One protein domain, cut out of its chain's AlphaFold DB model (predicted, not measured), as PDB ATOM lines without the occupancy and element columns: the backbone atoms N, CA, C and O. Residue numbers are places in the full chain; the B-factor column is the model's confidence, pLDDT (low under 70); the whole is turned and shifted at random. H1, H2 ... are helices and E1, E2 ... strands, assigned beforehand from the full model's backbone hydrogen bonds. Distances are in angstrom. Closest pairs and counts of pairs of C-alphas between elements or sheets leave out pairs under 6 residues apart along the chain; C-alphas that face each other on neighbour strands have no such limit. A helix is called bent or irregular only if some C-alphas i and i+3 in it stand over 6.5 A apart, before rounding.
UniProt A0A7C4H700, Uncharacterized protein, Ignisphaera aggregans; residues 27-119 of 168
ATOM      1  N   VAL A  27     269.609 190.367 226.052       84.50
ATOM      2  CA  VAL A  27     270.047 191.233 227.148       84.50
ATOM      3  C   VAL A  27     270.699 192.474 226.547       84.50
ATOM      4  O   VAL A  27     271.857 192.442 226.135       84.50
ATOM      5  N   ASP A  28     269.934 193.558 226.461       89.56
ATOM      6  CA  ASP A  28     270.405 194.859 225.997       89.56
ATOM      7  C   ASP A  28     270.544 195.873 227.147       89.56
ATOM      8  O   ASP A  28     270.243 195.604 228.314       89.56
ATOM      9  N   ALA A  29     271.048 197.064 226.817       88.38
ATOM     10  CA  ALA A  29     271.285 198.129 227.788       88.38
ATOM     11  C   ALA A  29     270.005 198.543 228.537       88.38
ATOM     12  O   ALA A  29     270.045 198.756 229.751       88.38
ATOM     13  N   GLY A  30     268.870 198.594 227.833       87.81
ATOM     14  CA  GLY A  30     267.572 198.937 228.412       87.81
ATOM     15  C   GLY A  30     267.072 197.868 229.381       87.81
ATOM     16  O   GLY A  30     266.585 198.192 230.470       87.81
ATOM     17  N   ALA A  31     267.243 196.589 229.041       88.88
ATOM     18  CA  ALA A  31     266.905 195.468 229.906       88.88
ATOM     19  C   ALA A  31     267.710 195.501 231.211       88.88
ATOM     20  O   ALA A  31     267.116 195.376 232.285       88.88
ATOM     21  N   ILE A  32     269.026 195.738 231.146       88.88
ATOM     22  CA  ILE A  32     269.882 195.830 232.340       88.88
ATOM     23  C   ILE A  32     269.529 197.061 233.183       88.88
ATOM     24  O   ILE A  32     269.381 196.947 234.402       88.88
ATOM     25  N   ALA A  33     269.333 198.228 232.565       86.94
ATOM     26  CA  ALA A  33     268.952 199.450 233.276       86.94
ATOM     27  C   ALA A  33     267.606 199.285 234.010       86.94
ATOM     28  O   ALA A  33     267.471 199.633 235.188       86.94
ATOM     29  N   LYS A  34     266.617 198.671 233.346       87.12
ATOM     30  CA  LYS A  34     265.311 198.350 233.938       87.12
ATOM     31  C   LYS A  34     265.426 197.314 235.054       87.12
ATOM     32  O   LYS A  34     264.772 197.459 236.088       87.12
ATOM     33  N   TYR A  35     266.250 196.288 234.859       88.75
ATOM     34  CA  TYR A  35     266.552 195.293 235.882       88.75
ATOM     35  C   TYR A  35     267.122 195.949 237.143       88.75
ATOM     36  O   TYR A  35     266.596 195.702 238.227       88.75
ATOM     37  N   LEU A  36     268.120 196.828 237.016       86.25
ATOM     38  CA  LEU A  36     268.707 197.529 238.159       86.25
ATOM     39  C   LEU A  36     267.661 198.378 238.885       86.25
ATOM     40  O   LEU A  36     267.491 198.252 240.096       86.25
ATOM     41  N   LEU A  37     266.881 199.177 238.156       84.19
ATOM     42  CA  LEU A  37     265.839 200.012 238.760       84.19
ATOM     43  C   LEU A  37     264.799 199.188 239.543       84.19
ATOM     44  O   LEU A  37     264.418 199.548 240.664       84.19
ATOM     45  N   ASN A  38     264.342 198.076 238.960       84.38
ATOM     46  CA  ASN A  38     263.406 197.161 239.612       84.38
ATOM     47  C   ASN A  38     264.037 196.521 240.847       84.38
ATOM     48  O   ASN A  38     263.429 196.515 241.915       84.38
ATOM     49  N   THR A  39     265.272 196.053 240.715       84.62
ATOM     50  CA  THR A  39     266.052 195.434 241.782       84.62
ATOM     51  C   THR A  39     266.186 196.351 242.988       84.62
ATOM     52  O   THR A  39     265.836 195.953 244.094       84.62
ATOM     53  N   ILE A  40     266.583 197.608 242.790       81.38
ATOM     54  CA  ILE A  40     266.660 198.580 243.888       81.38
ATOM     55  C   ILE A  40     265.299 198.813 244.531       81.38
ATOM     56  O   ILE A  40     265.197 198.902 245.755       81.38
ATOM     57  N   THR A  41     264.247 198.904 243.720       80.94
ATOM     58  CA  THR A  41     262.892 199.100 244.239       80.94
ATOM     59  C   THR A  41     262.480 197.937 245.141       80.94
ATOM     60  O   THR A  41     261.889 198.169 246.192       80.94
ATOM     61  N   ILE A  42     262.822 196.702 244.766       83.25
ATOM     62  CA  ILE A  42     262.532 195.494 245.546       83.25
ATOM     63  C   ILE A  42     263.399 195.451 246.813       83.25
ATOM     64  O   ILE A  42     262.845 195.308 247.899       83.25
ATOM     65  N   ILE A  43     264.716 195.670 246.701       82.12
ATOM     66  CA  ILE A  43     265.639 195.722 247.850       82.12
ATOM     67  C   ILE A  43     265.147 196.734 248.884       82.12
ATOM     68  O   ILE A  43     265.036 196.405 250.057       82.12
ATOM     69  N   LYS A  44     264.786 197.948 248.451       79.19
ATOM     70  CA  LYS A  44     264.284 198.997 249.344       79.19
ATOM     71  C   LYS A  44     262.912 198.665 249.929       79.19
ATOM     72  O   LYS A  44     262.666 198.971 251.089       79.19
ATOM     73  N   ARG A  45     262.000 198.097 249.132       78.88
ATOM     74  CA  ARG A  45     260.631 197.782 249.573       78.88
ATOM     75  C   ARG A  45     260.608 196.703 250.653       78.88
ATOM     76  O   ARG A  45     259.769 196.785 251.541       78.88
ATOM     77  N   TYR A  46     261.487 195.713 250.546       81.25
ATOM     78  CA  TYR A  46     261.514 194.554 251.439       81.25
ATOM     79  C   TYR A  46     262.711 194.544 252.396       81.25
ATOM     80  O   TYR A  46     262.923 193.543 253.068       81.25
ATOM     81  N   ASP A  47     263.481 195.635 252.437       80.12
ATOM     82  CA  ASP A  47     264.698 195.788 253.246       80.12
ATOM     83  C   ASP A  47     265.660 194.591 253.116       80.12
ATOM     84  O   ASP A  47     266.117 194.000 254.093       80.12
ATOM     85  N   LEU A  48     265.918 194.180 251.870       83.50
ATOM     86  CA  LEU A  48     266.723 192.989 251.598       83.50
ATOM     87  C   LEU A  48     268.204 193.241 251.917       83.50
ATOM     88  O   LEU A  48     268.720 194.314 251.585       83.50
ATOM     89  N   PRO A  49     268.930 192.241 252.449       86.81
ATOM     90  CA  PRO A  49     270.336 192.368 252.832       86.81
ATOM     91  C   PRO A  49     271.287 192.288 251.622       86.81
ATOM     92  O   PRO A  49     272.287 191.586 251.661       86.81
ATOM     93  N   VAL A  50     270.977 192.990 250.527       88.44
ATOM     94  CA  VAL A  50     271.770 192.988 249.289       88.44
ATOM     95  C   VAL A  50     272.547 194.293 249.170       88.44
ATOM     96  O   VAL A  50     271.977 195.386 249.230       88.44
ATOM     97  N   HIS A  51     273.857 194.191 248.967       90.06
ATOM     98  CA  HIS A  51     274.719 195.353 248.773       90.06
ATOM     99  C   HIS A  51     274.875 195.717 247.295       90.06
ATOM    100  O   HIS A  51     274.934 194.849 246.430       90.06
ATOM    101  N   ILE A  52     274.962 197.017 247.004       90.56
ATOM    102  CA  ILE A  52     275.251 197.530 245.660       90.56
ATOM    103  C   ILE A  52     276.613 198.207 245.706       90.56
ATOM    104  O   ILE A  52     276.794 199.202 246.415       90.56
ATOM    105  N   TYR A  53     277.561 197.661 244.957       92.19
ATOM    106  CA  TYR A  53     278.925 198.150 244.853       92.19
ATOM    107  C   TYR A  53     279.183 198.696 243.457       92.19
ATOM    108  O   TYR A  53     278.726 198.128 242.465       92.19
ATOM    109  N   LEU A  54     279.934 199.788 243.386       91.38
ATOM    110  CA  LEU A  54     280.372 200.389 242.131       91.38
ATOM    111  C   LEU A  54     281.889 200.549 242.161       91.38
ATOM    112  O   LEU A  54     282.467 200.779 243.227       91.38
ATOM    113  N   THR A  55     282.534 200.498 241.001       90.06
ATOM    114  CA  THR A  55     283.879 201.069 240.882       90.06
ATOM    115  C   THR A  55     283.822 202.593 240.937       90.06
ATOM    116  O   THR A  55     282.782 203.217 240.711       90.06
ATOM    117  N   LYS A  56     284.962 203.210 241.259       86.56
ATOM    118  CA  LYS A  56     285.071 204.666 241.396       86.56
ATOM    119  C   LYS A  56     284.675 205.396 240.108       86.56
ATOM    120  O   LYS A  56     283.888 206.330 240.160       86.56
ATOM    121  N   ASP A  57     285.167 204.933 238.968       86.19
ATOM    122  CA  ASP A  57     284.878 205.489 237.644       86.19
ATOM    123  C   ASP A  57     283.388 205.383 237.268       86.19
ATOM    124  O   ASP A  57     282.817 206.324 236.717       86.19
ATOM    125  N   VAL A  58     282.726 204.274 237.620       87.62
ATOM    126  CA  VAL A  58     281.277 204.116 237.431       87.62
ATOM    127  C   VAL A  58     280.528 205.098 238.327       87.62
ATOM    128  O   VAL A  58     279.622 205.788 237.864       87.62
ATOM    129  N   ALA A  59     280.907 205.207 239.601       87.50
ATOM    130  CA  ALA A  59     280.263 206.137 240.524       87.50
ATOM    131  C   ALA A  59     280.436 207.604 240.107       87.50
ATOM    132  O   ALA A  59     279.491 208.374 240.230       87.50
ATOM    133  N   GLU A  60     281.586 207.989 239.558       86.75
ATOM    134  CA  GLU A  60     281.801 209.342 239.031       86.75
ATOM    135  C   GLU A  60     280.897 209.640 237.825       86.75
ATOM    136  O   GLU A  60     280.362 210.739 237.712       86.75
ATOM    137  N   ARG A  61     280.669 208.655 236.948       85.19
ATOM    138  CA  ARG A  61     279.882 208.842 235.718       85.19
ATOM    139  C   ARG A  61     278.376 208.767 235.930       85.19
ATOM    140  O   ARG A  61     277.634 209.541 235.337       85.19
ATOM    141  N   ILE A  62     277.910 207.801 236.721       83.69
ATOM    142  CA  ILE A  62     276.476 207.517 236.878       83.69
ATOM    143  C   ILE A  62     275.990 207.613 238.323       83.69
ATOM    144  O   ILE A  62     274.793 207.477 238.561       83.69
ATOM    145  N   GLY A  63     276.856 207.881 239.303       83.00
ATOM    146  CA  GLY A  63     276.481 207.912 240.721       83.00
ATOM    147  C   GLY A  63     275.388 208.929 241.039       83.00
ATOM    148  O   GLY A  63     274.469 208.611 241.795       83.00
ATOM    149  N   ASN A  64     275.408 210.105 240.406       82.44
ATOM    150  CA  ASN A  64     274.348 211.110 240.556       82.44
ATOM    151  C   ASN A  64     273.011 210.607 240.000       82.44
ATOM    152  O   ASN A  64     271.974 210.734 240.652       82.44
ATOM    153  N   ILE A  65     273.039 209.962 238.829       81.69
ATOM    154  CA  ILE A  65     271.858 209.352 238.206       81.69
ATOM    155  C   ILE A  65     271.296 208.276 239.136       81.69
ATOM    156  O   ILE A  65     270.107 208.296 239.454       81.69
ATOM    157  N   LEU A  66     272.153 207.384 239.637       81.44
ATOM    158  CA  LEU A  66     271.754 206.310 240.540       81.44
ATOM    159  C   LEU A  66     271.164 206.870 241.845       81.44
ATOM    160  O   LEU A  66     270.082 206.460 242.271       81.44
ATOM    161  N   THR A  67     271.806 207.874 242.437       82.00
ATOM    162  CA  THR A  67     271.318 208.545 243.650       82.00
ATOM    163  C   THR A  67     269.958 209.203 243.412       82.00
ATOM    164  O   THR A  67     269.049 209.034 244.224       82.00
ATOM    165  N   SER A  68     269.760 209.857 242.260       75.06
ATOM    166  CA  SER A  68     268.470 210.450 241.872       75.06
ATOM    167  C   SER A  68     267.355 209.408 241.695       75.06
ATOM    168  O   SER A  68     266.176 209.705 241.893       75.06
ATOM    169  N   MET A  69     267.715 208.161 241.376       69.62
ATOM    170  CA  MET A  69     266.793 207.023 241.342       69.62
ATOM    171  C   MET A  69     266.508 206.432 242.736       69.62
ATOM    172  O   MET A  69     265.669 205.534 242.857       69.62
ATOM    173  N   GLY A  70     267.170 206.927 243.786       70.19
ATOM    174  CA  GLY A  70     267.085 206.419 245.156       70.19
ATOM    175  C   GLY A  70     267.985 205.211 245.428       70.19
ATOM    176  O   GLY A  70     267.728 204.465 246.376       70.19
ATOM    177  N   ILE A  71     269.004 204.991 244.594       73.19
ATOM    178  CA  ILE A  71     269.959 203.887 244.714       73.19
ATOM    179  C   ILE A  71     271.040 204.295 245.710       73.19
ATOM    180  O   ILE A  71     271.796 205.234 245.471       73.19
ATOM    181  N   ARG A  72     271.129 203.564 246.822       76.94
ATOM    182  CA  ARG A  72     272.256 203.670 247.756       76.94
ATOM    183  C   ARG A  72     273.310 202.651 247.342       76.94
ATOM    184  O   ARG A  72     272.999 201.465 247.261       76.94
ATOM    185  N   PHE A  73     274.532 203.105 247.107       82.25
ATOM    186  CA  PHE A  73     275.661 202.250 246.753       82.25
ATOM    187  C   PHE A  73     276.849 202.506 247.681       82.25
ATOM    188  O   PHE A  73     276.907 203.523 248.373       82.25
ATOM    189  N   LYS A  74     277.792 201.565 247.709       82.38
ATOM    190  CA  LYS A  74     279.038 201.668 248.470       82.38
ATOM    191  C   LYS A  74     280.234 201.615 247.524       82.38
ATOM    192  O   LYS A  74     280.268 200.801 246.605       82.38
ATOM    193  N   LEU A  75     281.227 202.451 247.802       83.81
ATOM    194  CA  LEU A  75     282.556 202.356 247.208       83.81
ATOM    195  C   LEU A  75     283.457 201.628 248.199       83.81
ATOM    196  O   LEU A  75     283.800 202.175 249.246       83.81
ATOM    197  N   VAL A  76     283.799 200.381 247.893       82.25
ATOM    198  CA  VAL A  76     284.727 199.578 248.695       82.25
ATOM    199  C   VAL A  76     285.744 198.904 247.776       82.25
ATOM    200  O   VAL A  76     285.420 198.631 246.618       82.25
ATOM    201  N   PRO A  77     286.962 198.622 248.266       82.12
ATOM    202  CA  PRO A  77     287.903 197.756 247.566       82.12
ATOM    203  C   PRO A  77     287.276 196.397 247.231       82.12
ATOM    204  O   PRO A  77     286.469 195.877 248.006       82.12
ATOM    205  N   VAL A  78     287.648 195.824 246.083       81.75
ATOM    206  CA  VAL A  78     287.041 194.587 245.555       81.75
ATOM    207  C   VAL A  78     287.183 193.415 246.529       81.75
ATOM    208  O   VAL A  78     286.249 192.638 246.701       81.75
ATOM    209  N   ASP A  79     288.315 193.341 247.224       84.56
ATOM    210  CA  ASP A  79     288.655 192.354 248.252       84.56
ATOM    211  C   ASP A  79     287.821 192.468 249.540       84.56
ATOM    212  O   ASP A  79     287.833 191.558 250.363       84.56
ATOM    213  N   LYS A  80     287.077 193.567 249.718       87.75
ATOM    214  CA  LYS A  80     286.257 193.840 250.910       87.75
ATOM    215  C   LYS A  80     284.754 193.797 250.637       87.75
ATOM    216  O   LYS A  80     283.966 194.190 251.499       87.75
ATOM    217  N   MET A  81     284.337 193.370 249.444       90.88
ATOM    218  CA  MET A  81     282.921 193.179 249.136       90.88
ATOM    219  C   MET A  81     282.363 191.979 249.906       90.88
ATOM    220  O   MET A  81     282.963 190.908 249.923       90.88
ATOM    221  N   THR A  82     281.198 192.155 250.528       92.19
ATOM    222  CA  THR A  82     280.531 191.104 251.304       92.19
ATOM    223  C   THR A  82     279.274 190.637 250.567       92.19
ATOM    224  O   THR A  82     278.435 191.484 250.242       92.19
ATOM    225  N   PRO A  83     279.115 189.336 250.273       92.50
ATOM    226  CA  PRO A  83     277.889 188.814 249.672       92.50
ATOM    227  C   PRO A  83     276.676 188.892 250.624       92.50
ATOM    228  O   PRO A  83     276.873 188.947 251.839       92.50
ATOM    229  N   PRO A  84     275.434 188.869 250.100       93.75
ATOM    230  CA  PRO A  84     275.077 188.921 248.682       93.75
ATOM    231  C   PRO A  84     275.185 190.342 248.103       93.75
ATOM    232  O   PRO A  84     274.867 191.335 248.767       93.75
ATOM    233  N   TYR A  85     275.597 190.459 246.837       93.50
ATOM    234  CA  TYR A  85     275.796 191.773 246.225       93.50
ATOM    235  C   TYR A  85     275.527 191.851 244.722       93.50
ATOM    236  O   TYR A  85     275.532 190.861 243.991       93.50
ATOM    237  N   ILE A  86     275.371 193.094 244.267       93.38
ATOM    238  CA  ILE A  86     275.387 193.521 242.871       93.38
ATOM    239  C   ILE A  86     276.569 194.467 242.707       93.38
ATOM    240  O   ILE A  86     276.682 195.458 243.426       93.38
ATOM    241  N   TYR A  87     277.450 194.164 241.768       93.81
ATOM    242  CA  TYR A  87     278.656 194.919 241.484       93.81
ATOM    243  C   TYR A  87     278.613 195.449 240.057       93.81
ATOM    244  O   TYR A  87     278.429 194.678 239.116       93.81
ATOM    245  N   ILE A  88     278.773 196.761 239.899       91.88
ATOM    246  CA  ILE A  88     278.820 197.423 238.595       91.88
ATOM    247  C   ILE A  88     280.215 198.007 238.395       91.88
ATOM    248  O   ILE A  88     280.692 198.799 239.210       91.88
ATOM    249  N   TYR A  89     280.857 197.626 237.302       92.06
ATOM    250  CA  TYR A  89     282.195 198.080 236.942       92.06
ATOM    251  C   TYR A  89     282.259 198.406 235.457       92.06
ATOM    252  O   TYR A  89     281.444 197.922 234.669       92.06
ATOM    253  N   SER A  90     283.220 199.238 235.072       90.19
ATOM    254  CA  SER A  90     283.549 199.421 233.664       90.19
ATOM    255  C   SER A  90     284.667 198.478 233.242       90.19
ATOM    256  O   SER A  90     285.560 198.142 234.021       90.19
ATOM    257  N   ASN A  91     284.591 198.039 231.993       87.12
ATOM    258  CA  ASN A  91     285.681 197.381 231.299       87.12
ATOM    259  C   ASN A  91     285.750 197.963 229.885       87.12
ATOM    260  O   ASN A  91     284.850 197.742 229.070       87.12
ATOM    261  N   ASP A  92     286.784 198.758 229.622       86.25
ATOM    262  CA  ASP A  92     286.958 199.522 228.388       86.25
ATOM    263  C   ASP A  92     285.732 200.387 228.033       86.25
ATOM    264  O   ASP A  92     285.473 201.422 228.648       86.25
ATOM    265  N   GLN A  93     284.974 199.979 227.013       89.00
ATOM    266  CA  GLN A  93     283.792 200.686 226.516       89.00
ATOM    267  C   GLN A  93     282.483 200.150 227.103       89.00
ATOM    268  O   GLN A  93     281.410 200.679 226.795       89.00
ATOM    269  N   TYR A  94     282.549 199.119 227.943       89.88
ATOM    270  CA  TYR A  94     281.393 198.412 228.474       89.88
ATOM    271  C   TYR A  94     281.202 198.699 229.959       89.88
ATOM    272  O   TYR A  94     282.164 198.876 230.705       89.88
ATOM    273  N   TYR A  95     279.948 198.692 230.395       91.19
ATOM    274  CA  TYR A  95     279.618 198.441 231.789       91.19
ATOM    275  C   TYR A  95     279.202 196.992 231.954       91.19
ATOM    276  O   TYR A  95     278.401 196.474 231.172       91.19
ATOM    277  N   ALA A  96     279.737 196.371 232.993       90.31
ATOM    278  CA  ALA A  96     279.401 195.032 233.412       90.31
ATOM    279  C   ALA A  96     278.663 195.081 234.752       90.31
ATOM    280  O   ALA A  96     279.018 195.844 235.651       90.31
ATOM    281  N   VAL A  97     277.625 194.260 234.870       91.44
ATOM    282  CA  VAL A  97     276.865 194.034 236.098       91.44
ATOM    283  C   VAL A  97     277.062 192.585 236.494       91.44
ATOM    284  O   VAL A  97     276.618 191.679 235.791       91.44
ATOM    285  N   LYS A  98     277.710 192.379 237.635       93.12
ATOM    286  CA  LYS A  98     277.983 191.071 238.218       93.12
ATOM    287  C   LYS A  98     277.215 190.910 239.520       93.12
ATOM    288  O   LYS A  98     277.229 191.801 240.364       93.12
ATOM    289  N   THR A  99     276.579 189.766 239.709       93.50
ATOM    290  CA  THR A  99     275.832 189.443 240.925       93.50
ATOM    291  C   THR A  99     276.448 188.245 241.633       93.50
ATOM    292  O   THR A  99     276.936 187.298 241.007       93.50
ATOM    293  N   MET A 100     276.435 188.291 242.960       93.62
ATOM    294  CA  MET A 100     276.966 187.236 243.815       93.62
ATOM    295  C   MET A 100     275.944 186.870 244.883       93.62
ATOM    296  O   MET A 100     275.396 187.759 245.538       93.62
ATOM    297  N   ASP A 101     275.689 185.571 245.030       91.94
ATOM    298  CA  ASP A 101     274.732 185.032 245.995       91.94
ATOM    299  C   ASP A 101     275.265 185.031 247.436       91.94
ATOM    300  O   ASP A 101     276.412 185.383 247.701       91.94
ATOM    301  N   GLU A 102     274.420 184.626 248.383       88.62
ATOM    302  CA  GLU A 102     274.742 184.569 249.817       88.62
ATOM    303  C   GLU A 102     275.910 183.619 250.143       88.62
ATOM    304  O   GLU A 102     276.564 183.784 251.169       88.62
ATOM    305  N   ASN A 103     276.213 182.661 249.260       89.19
ATOM    306  CA  ASN A 103     277.304 181.699 249.420       89.19
ATOM    307  C   ASN A 103     278.607 182.167 248.748       89.19
ATOM    308  O   ASN A 103     279.581 181.415 248.701       89.19
ATOM    309  N   GLY A 104     278.633 183.381 248.189       87.06
ATOM    310  CA  GLY A 104     279.788 183.904 247.462       87.06
ATOM    311  C   GLY A 104     279.954 183.323 246.054       87.06
ATOM    312  O   GLY A 104     281.012 183.478 245.441       87.06
ATOM    313  N   LYS A 105     278.936 182.645 245.509       90.38
ATOM    314  CA  LYS A 105     278.969 182.112 244.146       90.38
ATOM    315  C   LYS A 105     278.469 183.166 243.161       90.38
ATOM    316  O   LYS A 105     277.483 183.861 243.404       90.38
ATOM    317  N   ASN A 106     279.137 183.261 242.009       90.19
ATOM    318  CA  ASN A 106     278.664 184.095 240.904       90.19
ATOM    319  C   ASN A 106     277.278 183.604 240.458       90.19
ATOM    320  O   ASN A 106     277.141 182.459 240.020       90.19
ATOM    321  N   ALA A 107     276.275 184.472 240.573       87.69
ATOM    322  CA  ALA A 107     274.906 184.172 240.175       87.69
ATOM    323  C   ALA A 107     274.666 184.557 238.712       87.69
ATOM    324  O   ALA A 107     274.090 183.782 237.951       87.69
ATOM    325  N   SER A 108     275.131 185.735 238.293       88.31
ATOM    326  CA  SER A 108     275.018 186.212 236.916       88.31
ATOM    327  C   SER A 108     276.047 187.293 236.588       88.31
ATOM    328  O   SER A 108     276.551 187.985 237.473       88.31
ATOM    329  N   GLU A 109     276.339 187.459 235.300       91.62
ATOM    330  CA  GLU A 109     277.195 188.525 234.786       91.62
ATOM    331  C   GLU A 109     276.699 188.955 233.402       91.62
ATOM    332  O   GLU A 109     276.450 188.116 232.535       91.62
ATOM    333  N   PHE A 110     276.523 190.261 233.207       90.62
ATOM    334  CA  PHE A 110     276.017 190.846 231.966       90.62
ATOM    335  C   PHE A 110     276.833 192.079 231.605       90.62
ATOM    336  O   PHE A 110     277.166 192.859 232.494       90.62
ATOM    337  N   SER A 111     277.080 192.303 230.314       90.69
ATOM    338  CA  SER A 111     277.888 193.433 229.841       90.69
ATOM    339  C   SER A 111     277.231 194.129 228.659       90.69
ATOM    340  O   SER A 111     276.757 193.480 227.729       90.69
ATOM    341  N   VAL A 112     277.223 195.462 228.681       91.88
ATOM    342  CA  VAL A 112     276.624 196.312 227.641       91.88
ATOM    343  C   VAL A 112     277.475 197.546 227.392       91.88
ATOM    344  O   VAL A 112     278.234 197.972 228.259       91.88
ATOM    345  N   LEU A 113     277.355 198.130 226.199       90.50
ATOM    346  CA  LEU A 113     278.045 199.377 225.871       90.50
ATOM    347  C   LEU A 113     277.655 200.478 226.864       90.50
ATOM    348  O   LEU A 113     276.469 200.741 227.080       90.50
ATOM    349  N   SER A 114     278.666 201.123 227.439       87.06
ATOM    350  CA  SER A 114     278.509 202.136 228.485       87.06
ATOM    351  C   SER A 114     277.649 203.318 228.033       87.06
ATOM    352  O   SER A 114     276.763 203.733 228.775       87.06
ATOM    353  N   SER A 115     277.839 203.806 226.802       86.94
ATOM    354  CA  SER A 115     277.045 204.899 226.222       86.94
ATOM    355  C   SER A 115     275.554 204.564 226.183       86.94
ATOM    356  O   SER A 115     274.745 205.275 226.773       86.94
ATOM    357  N   LYS A 116     275.204 203.418 225.587       90.06
ATOM    358  CA  LYS A 116     273.815 202.945 225.499       90.06
ATOM    359  C   LYS A 116     273.186 202.753 226.877       90.06
ATOM    360  O   LYS A 116     272.017 203.056 227.077       90.06
ATOM    361  N   PHE A 117     273.952 202.251 227.841       89.25
ATOM    362  CA  PHE A 117     273.463 202.059 229.203       89.25
ATOM    363  C   PHE A 117     273.152 203.378 229.916       89.25
ATOM    364  O   PHE A 117     272.121 203.488 230.580       89.25
ATOM    365  N   ILE A 118     274.009 204.388 229.753       86.69
ATOM    366  CA  ILE A 118     273.794 205.724 230.320       86.69
ATOM    367  C   ILE A 118     272.542 206.367 229.709       86.69
ATOM    368  O   ILE A 118     271.686 206.851 230.449       86.69
ATOM    369  N   GLU A 119     272.395 206.315 228.383       88.31
ATOM    370  CA  GLU A 119     271.224 206.840 227.662       88.31
ATOM    371  C   GLU A 119     269.907 206.209 228.149       88.31
ATOM    372  O   GLU A 119     268.923 206.908 228.420       88.31
TER     373      GLU A 119
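Overview. This is residues 27 to 119 of the 168 residues of an uncharacterized protein of Ignisphaera aggregans (UniProt A0A7C4H700). A twisted wall of four strands has three helices over one face and no named helix over the other. The long helix H1 slants over the sheet, H2 lies over the side made by E1 and E2, and the short H3, which follows E4, stands up at one end. The printed part has 93 residues, with three named helices and four named strands in the order H1 E1 H2 E2 E3 E4 H3; the sheet runs E1 E2 E3 E4 and is mixed. The class is mixed, helices and strands. The whole is compact and rounded, with a radius of gyration of the C-alphas of 12.4 A and spans of 32 by 28 by 25 A.

Along the chain. In the sheet, E1 is residues 51 to 54, 10.1 A long; E2 is 85 to 91, 18.8 A; E3 is 94 to 100, 19.5 A; E4 is 106 to 113, 21.4 A. H1, residues 29 to 46, is 25.8 A long and begins with C-alpha 29 at (271.285, 198.129, 227.788). H2, residues 56 to 68, is 17.6 A long and irregular, with C-alphas 61 and 64 7.7 A apart. H3, residues 114 to 119, is 8.7 A long and ends with C-alpha 119 at (271.224, 206.840, 227.662).

Arrangement. E2, E3 and E4 form a meander, each strand the antiparallel neighbour of the one before. In the hairpin E2 and E3, N 87 and O 98 are 2.8 A apart, within hydrogen-bond range; in the hairpin E3 and E4, N 97 and O 110 are too, at 2.8 A. E1 and E2 are parallel at 11 degrees, with N 53 and O 86 2.8 A apart; with H2 they form a strand-helix-strand unit, two parallel strands joined through a helix, with a left-handed crossover. H1 is on the sheet at a height of 10.6 A, slantwise to the strands. H2 is on the same face at a height of 9.5 A; its closest C-alpha pair with E2 is Val 58 and Tyr 89, 6.1 A. H3 touches residues 29 to 33 of H1 alone, with the C-alphas of Ala 29 and Phe 117 closest at 4.7 A; the tilt of 70.4 degrees is only just about perpendicular. H1 and H2 are apart. Each O i to N i+4 pair is within hydrogen-bond range in H1 and H3, and 7 of 9 in H2.

Size, cuts and confidence. The C-alphas farthest apart, those of Tyr 46 and Asp 92, are 34.7 A apart. The printed part has no cut. The link from H2 to E2, residues 69 to 84, is long; the other links between named elements are tight. Mean pLDDT of the printed part is 86.7, and residue 69 is under 70.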